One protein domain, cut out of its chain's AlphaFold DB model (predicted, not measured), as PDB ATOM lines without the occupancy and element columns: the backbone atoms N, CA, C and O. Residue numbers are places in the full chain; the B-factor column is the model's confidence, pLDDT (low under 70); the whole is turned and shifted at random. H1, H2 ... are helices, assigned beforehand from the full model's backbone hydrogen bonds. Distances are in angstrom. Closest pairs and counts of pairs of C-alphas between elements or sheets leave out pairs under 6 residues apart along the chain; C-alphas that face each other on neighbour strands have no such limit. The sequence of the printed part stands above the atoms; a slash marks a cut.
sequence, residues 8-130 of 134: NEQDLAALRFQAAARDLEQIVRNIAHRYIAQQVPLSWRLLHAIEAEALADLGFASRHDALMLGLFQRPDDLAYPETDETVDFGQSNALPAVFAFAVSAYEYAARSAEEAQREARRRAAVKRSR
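This is residues 8 to 130 of the 134 residues of an uncharacterized protein of Paraburkholderia bannensis (UniProt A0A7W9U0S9). Three helices, H1, H2 and H4, meet at steep angles in a small body, and the far part of H4, residues 111 to 130, sticks out of it as a long arm that makes much of the length. The later part of H1, most of H2 and the first part of H4 make the core of this body; the short H3 lies near H1, and a long loop, residues 70 to 96, swings out over the outside before H4 begins. The printed part has 123 residues with four named helices, in the order H1, H2, H3, H4, and no named strand; its class is all helix. It is loose, with a radius of gyration of the C-alphas of 18.6 A, and elongated, spanning 67 by 35 by 26 A.

H1, residues 9 to 37, touches H2, residues 44 to 61, with residues 23 to 32 alone. Their closest C-alphas, those of Val 28 and Ala 54, are 5.6 A apart, and they run opposite ways at a steep tilt of 51 degrees. H1 is close to but not clearly touching H3, residues 66 to 69; the closest C-alphas, those of Phe 17 and Met 68, are 7.6 A apart. With residues 24 to 36 alone H1 touches H4, residues 97 to 130, the same way at a steep tilt of 45 degrees; the closest C-alphas, those of Arg 29 and Ala 105, are 6.1 A apart. H2 touches H4 with residues 47 to 54 alone, opposite ways at a tilt of 68 degrees, only just steep; the closest C-alphas are those of Glu 51 and Val 98, 5.9 A apart. H3 and H4 are apart. The helix packing is mostly crossed, with no touching pair at a shallow tilt. In H1, H2 and H4 every O i to N i+4 pair is within hydrogen-bond range; H3 is too short for such a pair.

H1 begins at C-alpha 9 (20.170, 57.652, -46.130) and is 42.1 A long from first to last C-alpha. H2 measures 25.3 A and H3, of four residues, 5.3 A. H4 runs 50.0 A, from C-alpha 97 (38.199, 47.738, -33.564) to C-alpha 130 (51.291, -0.468, -31.035).

The two C-alphas farthest apart, those of Asn 8 and Arg 130, are 67.8 A apart. Without residues 111 to 130, which stand free, the body has 103 residues and spans 45 by 30 by 21 A. The printed part has no cut. The link from H3 to H4 is long, with 27 residues; that from H1 to H2 is short and that from H2 to H3 tight. The mean pLDDT of the printed part is 82.4; residue 9 and residues 60 to 70, 72 to 79 and 91 to 94 are under 70.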
ATOM      1  N   ASN A   8      16.398  54.579 -46.252       77.19
ATOM      2  CA  ASN A   8      16.728  55.919 -45.788       77.19
ATOM      3  C   ASN A   8      18.250  56.127 -45.900       77.19
ATOM      4  O   ASN A   8      19.015  55.162 -45.843       77.19
ATOM      5  N   GLU A   9      18.726  57.365 -46.017       69.06
ATOM      6  CA  GLU A   9      20.170  57.652 -46.130       69.06
ATOM      7  C   GLU A   9      20.973  57.086 -44.947       69.06
ATOM      8  O   GLU A   9      22.107  56.638 -45.111       69.06
ATOM      9  N   GLN A  10      20.342  57.018 -43.771       71.75
ATOM     10  CA  GLN A  10      20.881  56.387 -42.565       71.75
ATOM     11  C   GLN A  10      21.086  54.872 -42.723       71.75
ATOM     12  O   GLN A  10      22.121  54.354 -42.307       71.75
ATOM     13  N   ASP A  11      20.154  54.165 -43.369       77.69
ATOM     14  CA  ASP A  11      20.278  52.726 -43.633       77.69
ATOM     15  C   ASP A  11      21.421  52.464 -44.627       77.69
ATOM     16  O   ASP A  11      22.215  51.536 -44.460       77.69
ATOM     17  N   LEU A  12      21.561  53.327 -45.639       75.06
ATOM     18  CA  LEU A  12      22.662  53.257 -46.603       75.06
ATOM     19  C   LEU A  12      24.019  53.555 -45.948       75.06
ATOM     20  O   LEU A  12      25.007  52.891 -46.266       75.06
ATOM     21  N   ALA A  13      24.084  54.522 -45.029       74.62
ATOM     22  CA  ALA A  13      25.290  54.818 -44.258       74.62
ATOM     23  C   ALA A  13      25.674  53.653 -43.331       74.62
ATOM     24  O   ALA A  13      26.840  53.259 -43.298       74.62
ATOM     25  N   ALA A  14      24.699  53.039 -42.653       78.06
ATOM     26  CA  ALA A  14      24.921  51.873 -41.801       78.06
ATOM     27  C   ALA A  14      25.436  50.660 -42.595       78.06
ATOM     28  O   ALA A  14      26.374  49.989 -42.164       78.06
ATOM     29  N   LEU A  15      24.881  50.395 -43.783       78.19
ATOM     30  CA  LEU A  15      25.355  49.316 -44.656       78.19
ATOM     31  C   LEU A  15      26.791  49.551 -45.142       78.19
ATOM     32  O   LEU A  15      27.588  48.612 -45.169       78.19
ATOM     33  N   ARG A  16      27.140  50.799 -45.487       75.44
ATOM     34  CA  ARG A  16      28.517  51.181 -45.851       75.44
ATOM     35  C   ARG A  16      29.470  50.993 -44.675       75.44
ATOM     36  O   ARG A  16      30.534  50.414 -44.856       75.44
ATOM     37  N   PHE A  17      29.061  51.403 -43.475       76.88
ATOM     38  CA  PHE A  17      29.824  51.185 -42.247       76.88
ATOM     39  C   PHE A  17      30.108  49.706 -41.990       76.88
ATOM     40  O   PHE A  17      31.258  49.322 -41.799       76.88
ATOM     41  N   GLN A  18      29.082  48.857 -42.067       80.44
ATOM     42  CA  GLN A  18      29.251  47.414 -41.895       80.44
ATOM     43  C   GLN A  18      30.158  46.791 -42.960       80.44
ATOM     44  O   GLN A  18      30.887  45.849 -42.658       80.44
ATOM     45  N   ALA A  19      30.097  47.274 -44.203       81.19
ATOM     46  CA  ALA A  19      30.987  46.810 -45.262       81.19
ATOM     47  C   ALA A  19      32.449  47.149 -44.939       81.19
ATOM     48  O   ALA A  19      33.269  46.240 -44.887       81.19
ATOM     49  N   ALA A  20      32.745  48.405 -44.596       81.00
ATOM     50  CA  ALA A  20      34.102  48.804 -44.231       81.00
ATOM     51  C   ALA A  20      34.611  48.111 -42.959       81.00
ATOM     52  O   ALA A  20      35.787  47.780 -42.885       81.00
ATOM     53  N   ALA A  21      33.744  47.845 -41.976       83.50
ATOM     54  CA  ALA A  21      34.128  47.098 -40.780       83.50
ATOM     55  C   ALA A  21      34.558  45.658 -41.115       83.50
ATOM     56  O   ALA A  21      35.554  45.178 -40.577       83.50
ATOM     57  N   ARG A  22      33.842  44.986 -42.030       85.25
ATOM     58  CA  ARG A  22      34.217  43.648 -42.524       85.25
ATOM     59  C   ARG A  22      35.508  43.678 -43.337       85.25
ATOM     60  O   ARG A  22      36.343  42.792 -43.177       85.25
ATOM     61  N   ASP A  23      35.677  44.689 -44.184       85.00
ATOM     62  CA  ASP A  23      36.906  44.856 -44.961       85.00
ATOM     63  C   ASP A  23      38.104  45.084 -44.028       85.00
ATOM     64  O   ASP A  23      39.137  44.431 -44.175       85.00
ATOM     65  N   LEU A  24      37.939  45.928 -43.007       87.31
ATOM     66  CA  LEU A  24      38.945  46.173 -41.978       87.31
ATOM     67  C   LEU A  24      39.293  44.894 -41.207       87.31
ATOM     68  O   LEU A  24      40.472  44.589 -41.045       87.31
ATOM     69  N   GLU A  25      38.298  44.117 -40.772       90.62
ATOM     70  CA  GLU A  25      38.526  42.829 -40.106       90.62
ATOM     71  C   GLU A  25      39.368  41.890 -40.982       90.62
ATOM     72  O   GLU A  25      40.355  41.311 -40.516       90.62
ATOM     73  N   GLN A  26      39.027  41.770 -42.268       91.25
ATOM     74  CA  GLN A  26      39.753  40.913 -43.203       91.25
ATOM     75  C   GLN A  26      41.198  41.385 -43.421       91.25
ATOM     76  O   GLN A  26      42.114  40.557 -43.450       91.25
ATOM     77  N   ILE A  27      41.411  42.696 -43.562       91.62
ATOM     78  CA  ILE A  27      42.738  43.308 -43.706       91.62
ATOM     79  C   ILE A  27      43.585  43.022 -42.463       91.62
ATOM     80  O   ILE A  27      44.666  42.441 -42.577       91.62
ATOM     81  N   VAL A  28      43.069  43.332 -41.268       94.06
ATOM     82  CA  VAL A  28      43.771  43.103 -39.996       94.06
ATOM     83  C   VAL A  28      44.120  41.630 -39.825       94.06
ATOM     84  O   VAL A  28      45.250  41.299 -39.467       94.06
ATOM     85  N   ARG A  29      43.187  40.723 -40.132       94.31
ATOM     86  CA  ARG A  29      43.428  39.279 -40.053       94.31
ATOM     87  C   ARG A  29      44.554  38.840 -40.983       94.31
ATOM     88  O   ARG A  29      45.415  38.068 -40.565       94.31
ATOM     89  N   ASN A  30      44.574  39.338 -42.219       95.00
ATOM     90  CA  ASN A  30      45.628  39.028 -43.185       95.00
ATOM     91  C   ASN A  30      46.995  39.536 -42.708       95.00
ATOM     92  O   ASN A  30      47.974  38.791 -42.761       95.00
ATOM     93  N   ILE A  31      47.055  40.769 -42.204       94.75
ATOM     94  CA  ILE A  31      48.272  41.364 -41.645       94.75
ATOM     95  C   ILE A  31      48.765  40.537 -40.448       94.75
ATOM     96  O   ILE A  31      49.908  40.073 -40.440       94.75
ATOM     97  N   ALA A  32      47.890  40.277 -39.471       95.56
ATOM     98  CA  ALA A  32      48.207  39.510 -38.269       95.56
ATOM     99  C   ALA A  32      48.702  38.096 -38.605       95.56
ATOM    100  O   ALA A  32      49.694  37.638 -38.042       95.56
ATOM    101  N   HIS A  33      48.076  37.426 -39.578       95.31
ATOM    102  CA  HIS A  33      48.504  36.108 -40.053       95.31
ATOM    103  C   HIS A  33      49.965  36.085 -40.515       95.31
ATOM    104  O   HIS A  33      50.667  35.106 -40.252       95.31
ATOM    105  N   ARG A  34      50.454  37.146 -41.171       95.94
ATOM    106  CA  ARG A  34      51.860  37.220 -41.596       95.94
ATOM    107  C   ARG A  34      52.809  37.298 -40.404       95.94
ATOM    108  O   ARG A  34      53.863  36.670 -40.444       95.94
ATOM    109  N   TYR A  35      52.454  38.034 -39.353       95.56
ATOM    110  CA  TYR A  35      53.273  38.129 -38.138       95.56
ATOM    111  C   TYR A  35      53.231  36.840 -37.306       95.56
ATOM    112  O   TYR A  35      54.273  36.369 -36.851       95.56
ATOM    113  N   ILE A  36      52.061  36.202 -37.210       93.88
ATOM    114  CA  ILE A  36      51.888  34.885 -36.579       93.88
ATOM    115  C   ILE A  36      52.746  33.830 -37.288       93.88
ATOM    116  O   ILE A  36      53.430  33.046 -36.632       93.88
ATOM    117  N   ALA A  37      52.756  33.821 -38.625       93.69
ATOM    118  CA  ALA A  37      53.587  32.905 -39.408       93.69
ATOM    119  C   ALA A  37      55.093  33.122 -39.173       93.69
ATOM    120  O   ALA A  37      55.868  32.170 -39.228       93.69
ATOM    121  N   GLN A  38      55.495  34.357 -38.865       93.75
ATOM    122  CA  GLN A  38      56.859  34.719 -38.467       93.75
ATOM    123  C   GLN A  38      57.144  34.466 -36.976       93.75
ATOM    124  O   GLN A  38      58.243  34.754 -36.513       93.75
ATOM    125  N   GLN A  39      56.178  33.923 -36.224       92.00
ATOM    126  CA  GLN A  39      56.270  33.650 -34.785       92.00
ATOM    127  C   GLN A  39      56.584  34.893 -33.935       92.00
ATOM    128  O   GLN A  39      57.187  34.786 -32.868       92.00
ATOM    129  N   VAL A  40      56.163  36.076 -34.391       93.38
ATOM    130  CA  VAL A  40      56.323  37.319 -33.630       93.38
ATOM    131  C   VAL A  40      55.244  37.370 -32.539       93.38
ATOM    132  O   VAL A  40      54.068  37.200 -32.861       93.38
ATOM    133  N   PRO A  41      55.595  37.573 -31.256       91.44
ATOM    134  CA  PRO A  41      54.606  37.698 -30.191       91.44
ATOM    135  C   PRO A  41      53.835  39.018 -30.296       91.44
ATOM    136  O   PRO A  41      54.364  40.028 -30.761       91.44
ATOM    137  N   LEU A  42      52.589  39.021 -29.819       92.44
ATOM    138  CA  LEU A  42      51.758  40.222 -29.803       92.44
ATOM    139  C   LEU A  42      52.211  41.182 -28.687       92.44
ATOM    140  O   LEU A  42      51.867  40.992 -27.518       92.44
ATOM    141  N   SER A  43      52.982  42.203 -29.064       93.75
ATOM    142  CA  SER A  43      53.379  43.330 -28.209       93.75
ATOM    143  C   SER A  43      52.587  44.598 -28.528       93.75
ATOM    144  O   SER A  43      51.966  44.697 -29.590       93.75
ATOM    145  N   TRP A  44      52.621  45.588 -27.633       91.56
ATOM    146  CA  TRP A  44      51.976  46.884 -27.869       91.56
ATOM    147  C   TRP A  44      52.485  47.564 -29.140       91.56
ATOM    148  O   TRP A  44      51.694  47.995 -29.979       91.56
ATOM    149  N   ARG A  45      53.803  47.582 -29.344       91.75
ATOM    150  CA  ARG A  45      54.418  48.125 -30.560       91.75
ATOM    151  C   ARG A  45      53.947  47.402 -31.821       91.75
ATOM    152  O   ARG A  45      53.710  48.047 -32.841       91.75
ATOM    153  N   LEU A  46      53.784  46.078 -31.766       93.12
ATOM    154  CA  LEU A  46      53.246  45.325 -32.899       93.12
ATOM    155  C   LEU A  46      51.767  45.643 -33.141       93.12
ATOM    156  O   LEU A  46      51.350  45.743 -34.290       93.12
ATOM    157  N   LEU A  47      50.983  45.833 -32.082       92.38
ATOM    158  CA  LEU A  47      49.573  46.194 -32.183       92.38
ATOM    159  C   LEU A  47      49.384  47.539 -32.903       92.38
ATOM    160  O   LEU A  47      48.580  47.627 -33.832       92.38
ATOM    161  N   HIS A  48      50.190  48.545 -32.550       90.25
ATOM    162  CA  HIS A  48      50.223  49.840 -33.243       90.25
ATOM    163  C   HIS A  48      50.699  49.717 -34.692       90.25
ATOM    164  O   HIS A  48      50.145  50.357 -35.581       90.25
ATOM    165  N   ALA A  49      51.690  48.861 -34.962       92.62
ATOM    166  CA  ALA A  49      52.145  48.611 -36.328       92.62
ATOM    167  C   ALA A  49      51.039  47.981 -37.195       92.62
ATOM    168  O   ALA A  49      50.842  48.401 -38.334       92.62
ATOM    169  N   ILE A  50      50.292  47.015 -36.647       92.75
ATOM    170  CA  ILE A  50      49.137  46.399 -37.315       92.75
ATOM    171  C   ILE A  50      48.043  47.444 -37.566       92.75
ATOM    172  O   ILE A  50      47.458  47.443 -38.643       92.75
ATOM    173  N   GLU A  51      47.767  48.337 -36.612       90.44
ATOM    174  CA  GLU A  51      46.788  49.417 -36.790       90.44
ATOM    175  C   GLU A  51      47.181  50.383 -37.904       90.44
ATOM    176  O   GLU A  51      46.381  50.622 -38.808       90.44
ATOM    177  N   ALA A  52      48.410  50.897 -37.876       89.38
ATOM    178  CA  ALA A  52      48.897  51.811 -38.902       89.38
ATOM    179  C   ALA A  52      48.849  51.169 -40.298       89.38
ATOM    180  O   ALA A  52      48.398  51.801 -41.256       89.38
ATOM    181  N   GLU A  53      49.260  49.903 -40.408       91.38
ATOM    182  CA  GLU A  53      49.209  49.154 -41.662       91.38
ATOM    183  C   GLU A  53      47.765  48.915 -42.123       91.38
ATOM    184  O   GLU A  53      47.441  49.159 -43.281       91.38
ATOM    185  N   ALA A  54      46.871  48.509 -41.220       90.44
ATOM    186  CA  ALA A  54      45.481  48.237 -41.561       90.44
ATOM    187  C   ALA A  54      44.718  49.499 -41.973       90.44
ATOM    188  O   ALA A  54      43.920  49.443 -42.903       90.44
ATOM    189  N   LEU A  55      44.957  50.637 -41.315       84.25
ATOM    190  CA  LEU A  55      44.348  51.911 -41.697       84.25
ATOM    191  C   LEU A  55      44.896  52.420 -43.034       84.25
ATOM    192  O   LEU A  55      44.127  52.964 -43.828       84.25
ATOM    193  N   ALA A  56      46.186  52.212 -43.312       85.62
ATOM    194  CA  ALA A  56      46.766  52.522 -44.615       85.62
ATOM    195  C   ALA A  56      46.154  51.641 -45.718       85.62
ATOM    196  O   ALA A  56      45.640  52.172 -46.703       85.62
ATOM    197  N   ASP A  57      46.129  50.320 -45.529       86.31
ATOM    198  CA  ASP A  57      45.554  49.355 -46.475       86.31
ATOM    199  C   ASP A  57      44.055  49.589 -46.679       86.31
ATOM    200  O   ASP A  57      43.571  49.545 -47.811       86.31
ATOM    201  N   LEU A  58      43.319  49.901 -45.608       82.50
ATOM    202  CA  LEU A  58      41.915  50.283 -45.699       82.50
ATOM    203  C   LEU A  58      41.773  51.575 -46.501       82.50
ATOM    204  O   LEU A  58      40.919  51.624 -47.370       82.50
ATOM    205  N   GLY A  59      42.612  52.590 -46.285       77.19
ATOM    206  CA  GLY A  59      42.611  53.819 -47.085       77.19
ATOM    207  C   GLY A  59      42.898  53.585 -48.576       77.19
ATOM    208  O   GLY A  59      42.282  54.229 -49.420       77.19
ATOM    209  N   PHE A  60      43.771  52.632 -48.915       68.31
ATOM    210  CA  PHE A  60      44.039  52.241 -50.306       68.31
ATOM    211  C   PHE A  60      42.912  51.401 -50.928       68.31
ATOM    212  O   PHE A  60      42.575  51.592 -52.097       68.31
ATOM    213  N   ALA A  61      42.326  50.465 -50.175       68.50
ATOM    214  CA  ALA A  61      41.239  49.600 -50.639       68.50
ATOM    215  C   ALA A  61      39.892  50.339 -50.707       68.50
ATOM    216  O   ALA A  61      39.024  50.042 -51.535       68.50
ATOM    217  N   SER A  62      39.717  51.319 -49.828       59.03
ATOM    218  CA  SER A  62      38.493  52.072 -49.650       59.03
ATOM    219  C   SER A  62      38.482  53.277 -50.579       59.03
ATOM    220  O   SER A  62      39.059  54.325 -50.317       59.03
ATOM    221  N   ARG A  63      37.703  53.168 -51.653       63.72
ATOM    222  CA  ARG A  63      37.229  54.300 -52.476       63.72
ATOM    223  C   ARG A  63      36.308  55.281 -51.716       63.72
ATOM    224  O   ARG A  63      35.550  56.008 -52.357       63.72
ATOM    225  N   HIS A  64      36.248  55.214 -50.384       61.97
ATOM    226  CA  HIS A  64      35.305  55.964 -49.553       61.97
ATOM    227  C   HIS A  64      35.886  57.293 -49.060       61.97
ATOM    228  O   HIS A  64      37.093  57.508 -49.039       61.97
ATOM    229  N   ASP A  65      34.977  58.191 -48.680       59.56
ATOM    230  CA  ASP A  65      35.267  59.547 -48.220       59.56
ATOM    231  C   ASP A  65      36.033  59.538 -46.883       59.56
ATOM    232  O   ASP A  65      35.751  58.712 -46.008       59.56
ATOM    233  N   ALA A  66      36.973  60.469 -46.693       63.00
ATOM    234  CA  ALA A  66      37.860  60.531 -45.521       63.00
ATOM    235  C   ALA A  66      37.093  60.616 -44.183       63.00
ATOM    236  O   ALA A  66      37.561  60.130 -43.153       63.00
ATOM    237  N   LEU A  67      35.873  61.163 -44.216       61.81
ATOM    238  CA  LEU A  67      34.938  61.205 -43.087       61.81
ATOM    239  C   LEU A  67      34.556  59.818 -42.555       61.81
ATOM    240  O   LEU A  67      34.322  59.655 -41.361       61.81
ATOM    241  N   MET A  68      34.492  58.815 -43.427       68.94
ATOM    242  CA  MET A  68      34.093  57.459 -43.062       68.94
ATOM    243  C   MET A  68      35.246  56.683 -42.413       68.94
ATOM    244  O   MET A  68      35.018  55.909 -41.486       68.94
ATOM    245  N   LEU A  69      36.487  56.957 -42.830       68.00
ATOM    246  CA  LEU A  69      37.699  56.423 -42.199       68.00
ATOM    247  C   LEU A  69      37.904  56.986 -40.786       68.00
ATOM    248  O   LEU A  69      38.324  56.254 -39.893       68.00
ATOM    249  N   GLY A  70      37.538  58.254 -40.562       66.50
ATOM    250  CA  GLY A  70      37.591  58.893 -39.242       66.50
ATOM    251  C   GLY A  70      36.761  58.179 -38.167       66.50
ATOM    252  O   GLY A  70      37.086  58.274 -36.990       66.50
ATOM    253  N   LEU A  71      35.741  57.402 -38.554       71.12
ATOM    254  CA  LEU A  71      34.925  56.613 -37.619       71.12
ATOM    255  C   LEU A  71      35.652  55.388 -37.047       71.12
ATOM    256  O   LEU A  71      35.222  54.855 -36.026       71.12
ATOM    257  N   PHE A  72      36.714  54.922 -37.705       67.81
ATOM    258  CA  PHE A  72      37.520  53.787 -37.244       67.81
ATOM    259  C   PHE A  72      38.787  54.220 -36.510       67.81
ATOM    260  O   PHE A  72      39.477  53.371 -35.948       67.81
ATOM    261  N   GLN A  73      39.102  55.518 -36.522       67.69
ATOM    262  CA  GLN A  73      40.253  56.041 -35.802       67.69
ATOM    263  C   GLN A  73      40.036  55.915 -34.295       67.69
ATOM    264  O   GLN A  73      38.928  56.079 -33.779       67.69
ATOM    265  N   ARG A  74      41.124  55.607 -33.590       66.88
ATOM    266  CA  ARG A  74      41.146  55.530 -32.133       66.88
ATOM    267  C   ARG A  74      40.667  56.861 -31.524       66.88
ATOM    268  O   ARG A  74      41.129  57.914 -31.959       66.88
ATOM    269  N   PRO A  75      39.801  56.841 -30.493       65.44
ATOM    270  CA  PRO A  75      39.539  58.034 -29.698       65.44
ATOM    271  C   PRO A  75      40.827  58.473 -28.985       65.44
ATOM    272  O   PRO A  75      41.437  57.687 -28.262       65.44
ATOM    273  N   ASP A  76      41.225  59.728 -29.198       61.53
ATOM    274  CA  ASP A  76      42.509  60.305 -28.756       61.53
ATOM    275  C   ASP A  76      42.733  60.220 -27.229       61.53
ATOM    276  O   ASP A  76      43.863  60.201 -26.750       61.53
ATOM    277  N   ASP A  77      41.644  60.083 -26.465       59.28
ATOM    278  CA  ASP A  77      41.604  60.087 -24.997       59.28
ATOM    279  C   ASP A  77      42.193  58.817 -24.338       59.28
ATOM    280  O   ASP A  77      42.512  58.814 -23.150       59.28
ATOM    281  N   LEU A  78      42.374  57.721 -25.090       64.12
ATOM    282  CA  LEU A  78      42.913  56.458 -24.566       64.12
ATOM    283  C   LEU A  78      44.398  56.310 -24.910       64.12
ATOM    284  O   LEU A  78      44.741  55.876 -26.010       64.12
ATOM    285  N   ALA A  79      45.289  56.635 -23.970       69.88
ATOM    286  CA  ALA A  79      46.732  56.441 -24.124       69.88
ATOM    287  C   ALA A  79      47.108  54.953 -23.988       69.88
ATOM    288  O   ALA A  79      47.172  54.413 -22.882       69.88
ATOM    289  N   TYR A  80      47.363  54.288 -25.117       75.56
ATOM    290  CA  TYR A  80      47.901  52.925 -25.140       75.56
ATOM    291  C   TYR A  80      49.436  52.955 -25.116       75.56
ATOM    292  O   TYR A  80      50.019  53.815 -25.777       75.56
ATOM    293  N   PRO A  81      50.106  52.027 -24.408       83.00
ATOM    294  CA  PRO A  81      51.565  51.942 -24.409       83.00
ATOM    295  C   PRO A  81      52.134  51.745 -25.821       83.00
ATOM    296  O   PRO A  81      51.491  51.129 -26.665       83.00
ATOM    297  N   GLU A  82      53.361  52.207 -26.064       82.88
ATOM    298  CA  GLU A  82      54.108  52.002 -27.323       82.88
ATOM    299  C   GLU A  82      55.329  51.077 -27.125       82.88
ATOM    300  O   GLU A  82      56.324  51.142 -27.848       82.88
ATOM    301  N   THR A  83      55.288  50.225 -26.099       85.19
ATOM    302  CA  THR A  83      56.412  49.379 -25.674       85.19
ATOM    303  C   THR A  83      56.445  48.030 -26.406       85.19
ATOM    304  O   THR A  83      55.480  47.598 -27.032       85.19
ATOM    305  N   ASP A  84      57.565  47.308 -26.323       86.81
ATOM    306  CA  ASP A  84      57.657  45.906 -26.776       86.81
ATOM    307  C   ASP A  84      57.102  44.905 -25.743       86.81
ATOM    308  O   ASP A  84      57.263  43.693 -25.889       86.81
ATOM    309  N   GLU A  85      56.436  45.393 -24.697       85.75
ATOM    310  CA  GLU A  85      55.800  44.546 -23.693       85.75
ATOM    311  C   GLU A  85      54.597  43.810 -24.281       85.75
ATOM    312  O   GLU A  85      53.930  44.290 -25.205       85.75
ATOM    313  N   THR A  86      54.322  42.631 -23.722       85.44
ATOM    314  CA  THR A  86      53.135  41.850 -24.065       85.44
ATOM    315  C   THR A  86      51.885  42.688 -23.850       85.44
ATOM    316  O   THR A  86      51.747  43.379 -22.840       85.44
ATOM    317  N   VAL A  87      50.964  42.606 -24.806       85.69
ATOM    318  CA  VAL A  87      49.696  43.326 -24.727       85.69
ATOM    319  C   VAL A  87      48.853  42.809 -23.556       85.69
ATOM    320  O   VAL A  87      48.580  41.613 -23.467       85.69
ATOM    321  N   ASP A  88      48.396  43.729 -22.704       82.81
ATOM    322  CA  ASP A  88      47.413  43.483 -21.642       82.81
ATOM    323  C   ASP A  88      46.447  44.673 -21.542       82.81
ATOM    324  O   ASP A  88      46.814  45.762 -21.104       82.81
ATOM    325  N   PHE A  89      45.195  44.479 -21.965       73.38
ATOM    326  CA  PHE A  89      44.194  45.551 -22.007       73.38
ATOM    327  C   PHE A  89      43.548  45.867 -20.649       73.38
ATOM    328  O   PHE A  89      42.768  46.826 -20.560       73.38
ATOM    329  N   GLY A  90      43.845  45.098 -19.594       71.81
ATOM    330  CA  GLY A  90      43.270  45.296 -18.263       71.81
ATOM    331  C   GLY A  90      41.732  45.364 -18.268       71.81
ATOM    332  O   GLY A  90      41.063  44.487 -18.807       71.81
ATOM    333  N   GLN A  91      41.163  46.419 -17.661       57.75
ATOM    334  CA  GLN A  91      39.711  46.700 -17.592       57.75
ATOM    335  C   GLN A  91      39.234  47.757 -18.612       57.75
ATOM    336  O   GLN A  91      38.217  48.417 -18.396       57.75
ATOM    337  N   SER A  92      39.967  47.973 -19.706       60.91
ATOM    338  CA  SER A  92      39.600  48.995 -20.694       60.91
ATOM    339  C   SER A  92      38.214  48.715 -21.287       60.91
ATOM    340  O   SER A  92      37.997  47.690 -21.927       60.91
ATOM    341  N   ASN A  93      37.271  49.639 -21.080       57.62
ATOM    342  CA  ASN A  93      35.856  49.445 -21.426       57.62
ATOM    343  C   ASN A  93      35.527  49.794 -22.896       57.62
ATOM    344  O   ASN A  93      34.384  49.666 -23.329       57.62
ATOM    345  N   ALA A  94      36.523  50.251 -23.660       65.12
ATOM    346  CA  ALA A  94      36.435  50.489 -25.095       65.12
ATOM    347  C   ALA A  94      37.806  50.234 -25.740       65.12
ATOM    348  O   ALA A  94      38.825  50.735 -25.262       65.12
ATOM    349  N   LEU A  95      37.824  49.446 -26.814       74.88
ATOM    350  CA  LEU A  95      39.019  49.136 -27.597       74.88
ATOM    351  C   LEU A  95      38.802  49.562 -29.051       74.88
ATOM    352  O   LEU A  95      37.704  49.348 -29.577       74.88
ATOM    353  N   PRO A  96      39.828  50.108 -29.729       81.69
ATOM    354  CA  PRO A  96      39.823  50.245 -31.175       81.69
ATOM    355  C   PRO A  96      39.482  48.910 -31.836       81.69
ATOM    356  O   PRO A  96      39.994  47.858 -31.443       81.69
ATOM    357  N   ALA A  97      38.634  48.947 -32.866       83.62
ATOM    358  CA  ALA A  97      38.199  47.738 -33.564       83.62
ATOM    359  C   ALA A  97      39.395  46.935 -34.105       83.62
ATOM    360  O   ALA A  97      39.433  45.714 -33.971       83.62
ATOM    361  N   VAL A  98      40.414  47.627 -34.631       87.25
ATOM    362  CA  VAL A  98      41.643  46.997 -35.134       87.25
ATOM    363  C   VAL A  98      42.355  46.194 -34.045       87.25
ATOM    364  O   VAL A  98      42.765  45.060 -34.292       87.25
ATOM    365  N   PHE A  99      42.447  46.735 -32.828       89.00
ATOM    366  CA  PHE A  99      43.091  46.046 -31.712       89.00
ATOM    367  C   PHE A  99      42.324  44.777 -31.341       89.00
ATOM    368  O   PHE A  99      42.924  43.710 -31.224       89.00
ATOM    369  N   ALA A 100      40.996  44.867 -31.237       88.44
ATOM    370  CA  ALA A 100      40.152  43.711 -30.946       88.44
ATOM    371  C   ALA A 100      40.301  42.603 -32.008       88.44
ATOM    372  O   ALA A 100      40.435  41.425 -31.665       88.44
ATOM    373  N   PHE A 101      40.341  42.965 -33.294       91.06
ATOM    374  CA  PHE A 101      40.530  42.003 -34.382       91.06
ATOM    375  C   PHE A 101      41.918  41.354 -34.363       91.06
ATOM    376  O   PHE A 101      42.026  40.138 -34.532       91.06
ATOM    377  N   ALA A 102      42.975  42.133 -34.118       92.62
ATOM    378  CA  ALA A 102      44.334  41.609 -34.026       92.62
ATOM    379  C   ALA A 102      44.456  40.594 -32.881       92.62
ATOM    380  O   ALA A 102      44.935  39.479 -33.088       92.62
ATOM    381  N   VAL A 103      43.946  40.932 -31.698       91.69
ATOM    382  CA  VAL A 103      43.955  40.047 -30.522       91.69
ATOM    383  C   VAL A 103      43.193  38.763 -30.805       91.69
ATOM    384  O   VAL A 103      43.732  37.675 -30.611       91.69
ATOM    385  N   SER A 104      41.985  38.877 -31.364       91.69
ATOM    386  CA  SER A 104      41.176  37.714 -31.732       91.69
ATOM    387  C   SER A 104      41.906  36.779 -32.706       91.69
ATOM    388  O   SER A 104      41.859  35.555 -32.553       91.69
ATOM    389  N   ALA A 105      42.640  37.333 -33.679       93.00
ATOM    390  CA  ALA A 105      43.438  36.546 -34.617       93.00
ATOM    391  C   ALA A 105      44.577  35.779 -33.916       93.00
ATOM    392  O   ALA A 105      44.780  34.595 -34.200       93.00
ATOM    393  N   TYR A 106      45.281  36.415 -32.975       92.81
ATOM    394  CA  TYR A 106      46.344  35.772 -32.196       92.81
ATOM    395  C   TYR A 106      45.806  34.709 -31.231       92.81
ATOM    396  O   TYR A 106      46.352  33.608 -31.167       92.81
ATOM    397  N   GLU A 107      44.706  34.984 -30.532       92.31
ATOM    398  CA  GLU A 107      44.049  34.013 -29.649       92.31
ATOM    399  C   GLU A 107      43.531  32.794 -30.417       92.31
ATOM    400  O   GLU A 107      43.616  31.655 -29.949       92.31
ATOM    401  N   TYR A 108      42.978  33.012 -31.612       91.50
ATOM    402  CA  TYR A 108      42.570  31.926 -32.494       91.50
ATOM    403  C   TYR A 108      43.773  31.067 -32.902       91.50
ATOM    404  O   TYR A 108      43.721  29.844 -32.769       91.50
ATOM    405  N   ALA A 109      44.872  31.694 -33.329       91.50
ATOM    406  CA  ALA A 109      46.089  30.984 -33.711       91.50
ATOM    407  C   ALA A 109      46.698  30.186 -32.547       91.50
ATOM    408  O   ALA A 109      47.077  29.029 -32.738       91.50
ATOM    409  N   ALA A 110      46.735  30.763 -31.342       89.88
ATOM    410  CA  ALA A 110      47.209  30.087 -30.137       89.88
ATOM    411  C   ALA A 110      46.376  28.830 -29.834       89.88
ATOM    412  O   ALA A 110      46.932  27.738 -29.698       89.88
ATOM    413  N   ARG A 111      45.040  28.947 -29.838       91.81
ATOM    414  CA  ARG A 111      44.134  27.803 -29.635       91.81
ATOM    415  C   ARG A 111      44.317  26.716 -30.693       91.81
ATOM    416  O   ARG A 111      44.452  25.544 -30.349       91.81
ATOM    417  N   SER A 112      44.379  27.088 -31.972       90.06
ATOM    418  CA  SER A 112      44.600  26.125 -33.058       90.06
ATOM    419  C   SER A 112      45.946  25.399 -32.933       90.06
ATOM    420  O   SER A 112      46.026  24.196 -33.191       90.06
ATOM    421  N   ALA A 113      47.003  26.095 -32.504       88.12
ATOM    422  CA  ALA A 113      48.311  25.490 -32.271       88.12
ATOM    423  C   ALA A 113      48.279  24.476 -31.113       88.12
ATOM    424  O   ALA A 113      48.821  23.373 -31.238       88.12
ATOM    425  N   GLU A 114      47.600  24.804 -30.010       90.69
ATOM    426  CA  GLU A 114      47.418  23.889 -28.879       90.69
ATOM    427  C   GLU A 114      46.639  22.628 -29.268       90.69
ATOM    428  O   GLU A 114      47.025  21.513 -28.901       90.69
ATOM    429  N   GLU A 115      45.554  22.776 -30.029       91.50
ATOM    430  CA  GLU A 115      44.746  21.657 -30.523       91.50
ATOM    431  C   GLU A 115      45.560  20.726 -31.425       91.50
ATOM    432  O   GLU A 115      45.568  19.506 -31.217       91.50
ATOM    433  N   ALA A 116      46.314  21.290 -32.372       89.38
ATOM    434  CA  ALA A 116      47.210  20.531 -33.238       89.38
ATOM    435  C   ALA A 116      48.275  19.774 -32.427       89.38
ATOM    436  O   ALA A 116      48.551  18.597 -32.686       89.38
ATOM    437  N   GLN A 117      48.837  20.409 -31.395       88.50
ATOM    438  CA  GLN A 117      49.824  19.779 -30.525       88.50
ATOM    439  C   GLN A 117      49.215  18.644 -29.688       88.50
ATOM    440  O   GLN A 117      49.827  17.578 -29.554       88.50
ATOM    441  N   ARG A 118      48.004  18.828 -29.146       90.75
ATOM    442  CA  ARG A 118      47.265  17.778 -28.422       90.75
ATOM    443  C   ARG A 118      46.995  16.580 -29.324       90.75
ATOM    444  O   ARG A 118      47.213  15.441 -28.910       90.75
ATOM    445  N   GLU A 119      46.580  16.823 -30.560       90.25
ATOM    446  CA  GLU A 119      46.322  15.766 -31.533       90.25
ATOM    447  C   GLU A 119      47.593  14.997 -31.913       90.25
ATOM    448  O   GLU A 119      47.604  13.763 -31.894       90.25
ATOM    449  N   ALA A 120      48.699  15.700 -32.159       89.88
ATOM    450  CA  ALA A 120      49.993  15.074 -32.416       89.88
ATOM    451  C   ALA A 120      50.449  14.191 -31.239       89.88
ATOM    452  O   ALA A 120      50.897  13.059 -31.449       89.88
ATOM    453  N   ARG A 121      50.273  14.661 -29.994       89.94
ATOM    454  CA  ARG A 121      50.583  13.888 -28.777       89.94
ATOM    455  C   ARG A 121      49.717  12.631 -28.663       89.94
ATOM    456  O   ARG A 121      50.254  11.560 -28.382       89.94
ATOM    457  N   ARG A 122      48.408  12.727 -28.938       90.25
ATOM    458  CA  ARG A 122      47.494  11.567 -28.955       90.25
ATOM    459  C   ARG A 122      47.919  10.526 -29.989       90.25
ATOM    460  O   ARG A 122      48.045   9.349 -29.657       90.25
ATOM    461  N   ARG A 123      48.221  10.950 -31.220       89.50
ATOM    462  CA  ARG A 123      48.695  10.053 -32.290       89.50
ATOM    463  C   ARG A 123      50.020   9.379 -31.942       89.50
ATOM    464  O   ARG A 123      50.179   8.181 -32.175       89.50
ATOM    465  N   ALA A 124      50.959  10.123 -31.358       86.62
ATOM    466  CA  ALA A 124      52.237   9.580 -30.910       86.62
ATOM    467  C   ALA A 124      52.062   8.526 -29.803       86.62
ATOM    468  O   ALA A 124      52.725   7.490 -29.845       86.62
ATOM    469  N   ALA A 125      51.143   8.751 -28.857       83.75
ATOM    470  CA  ALA A 125      50.822   7.787 -27.807       83.75
ATOM    471  C   ALA A 125      50.239   6.486 -28.386       83.75
ATOM    472  O   ALA A 125      50.743   5.410 -28.080       83.75
ATOM    473  N   VAL A 126      49.269   6.577 -29.306       85.00
ATOM    474  CA  VAL A 126      48.691   5.400 -29.985       85.00
ATOM    475  C   VAL A 126      49.750   4.623 -30.773       85.00
ATOM    476  O   VAL A 126      49.796   3.395 -30.709       85.00
ATOM    477  N   LYS A 127      50.637   5.318 -31.501       80.25
ATOM    478  CA  LYS A 127      51.728   4.674 -32.248       80.25
ATOM    479  C   LYS A 127      52.708   3.954 -31.319       80.25
ATOM    480  O   LYS A 127      53.141   2.855 -31.651       80.25
ATOM    481  N   ARG A 128      53.035   4.544 -30.163       75.19
ATOM    482  CA  ARG A 128      53.885   3.902 -29.152       75.19
ATOM    483  C   ARG A 128      53.212   2.657 -28.577       75.19
ATOM    484  O   ARG A 128      53.851   1.620 -28.574       75.19
ATOM    485  N   SER A 129      51.931   2.691 -28.215       73.44
ATOM    486  CA  SER A 129      51.242   1.495 -27.698       73.44
ATOM    487  C   SER A 129      51.241   0.315 -28.680       73.44
ATOM    488  O   SER A 129      51.329  -0.831 -28.256       73.44
ATOM    489  N   ARG A 130      51.206   0.576 -29.994       71.81
ATOM    490  CA  ARG A 130      51.291  -0.468 -31.035       71.81
ATOM    491  C   ARG A 130      52.702  -1.024 -31.249       71.81
ATOM    492  O   ARG A 130      52.833  -2.094 -31.823       71.81
TER     493      ARG A 130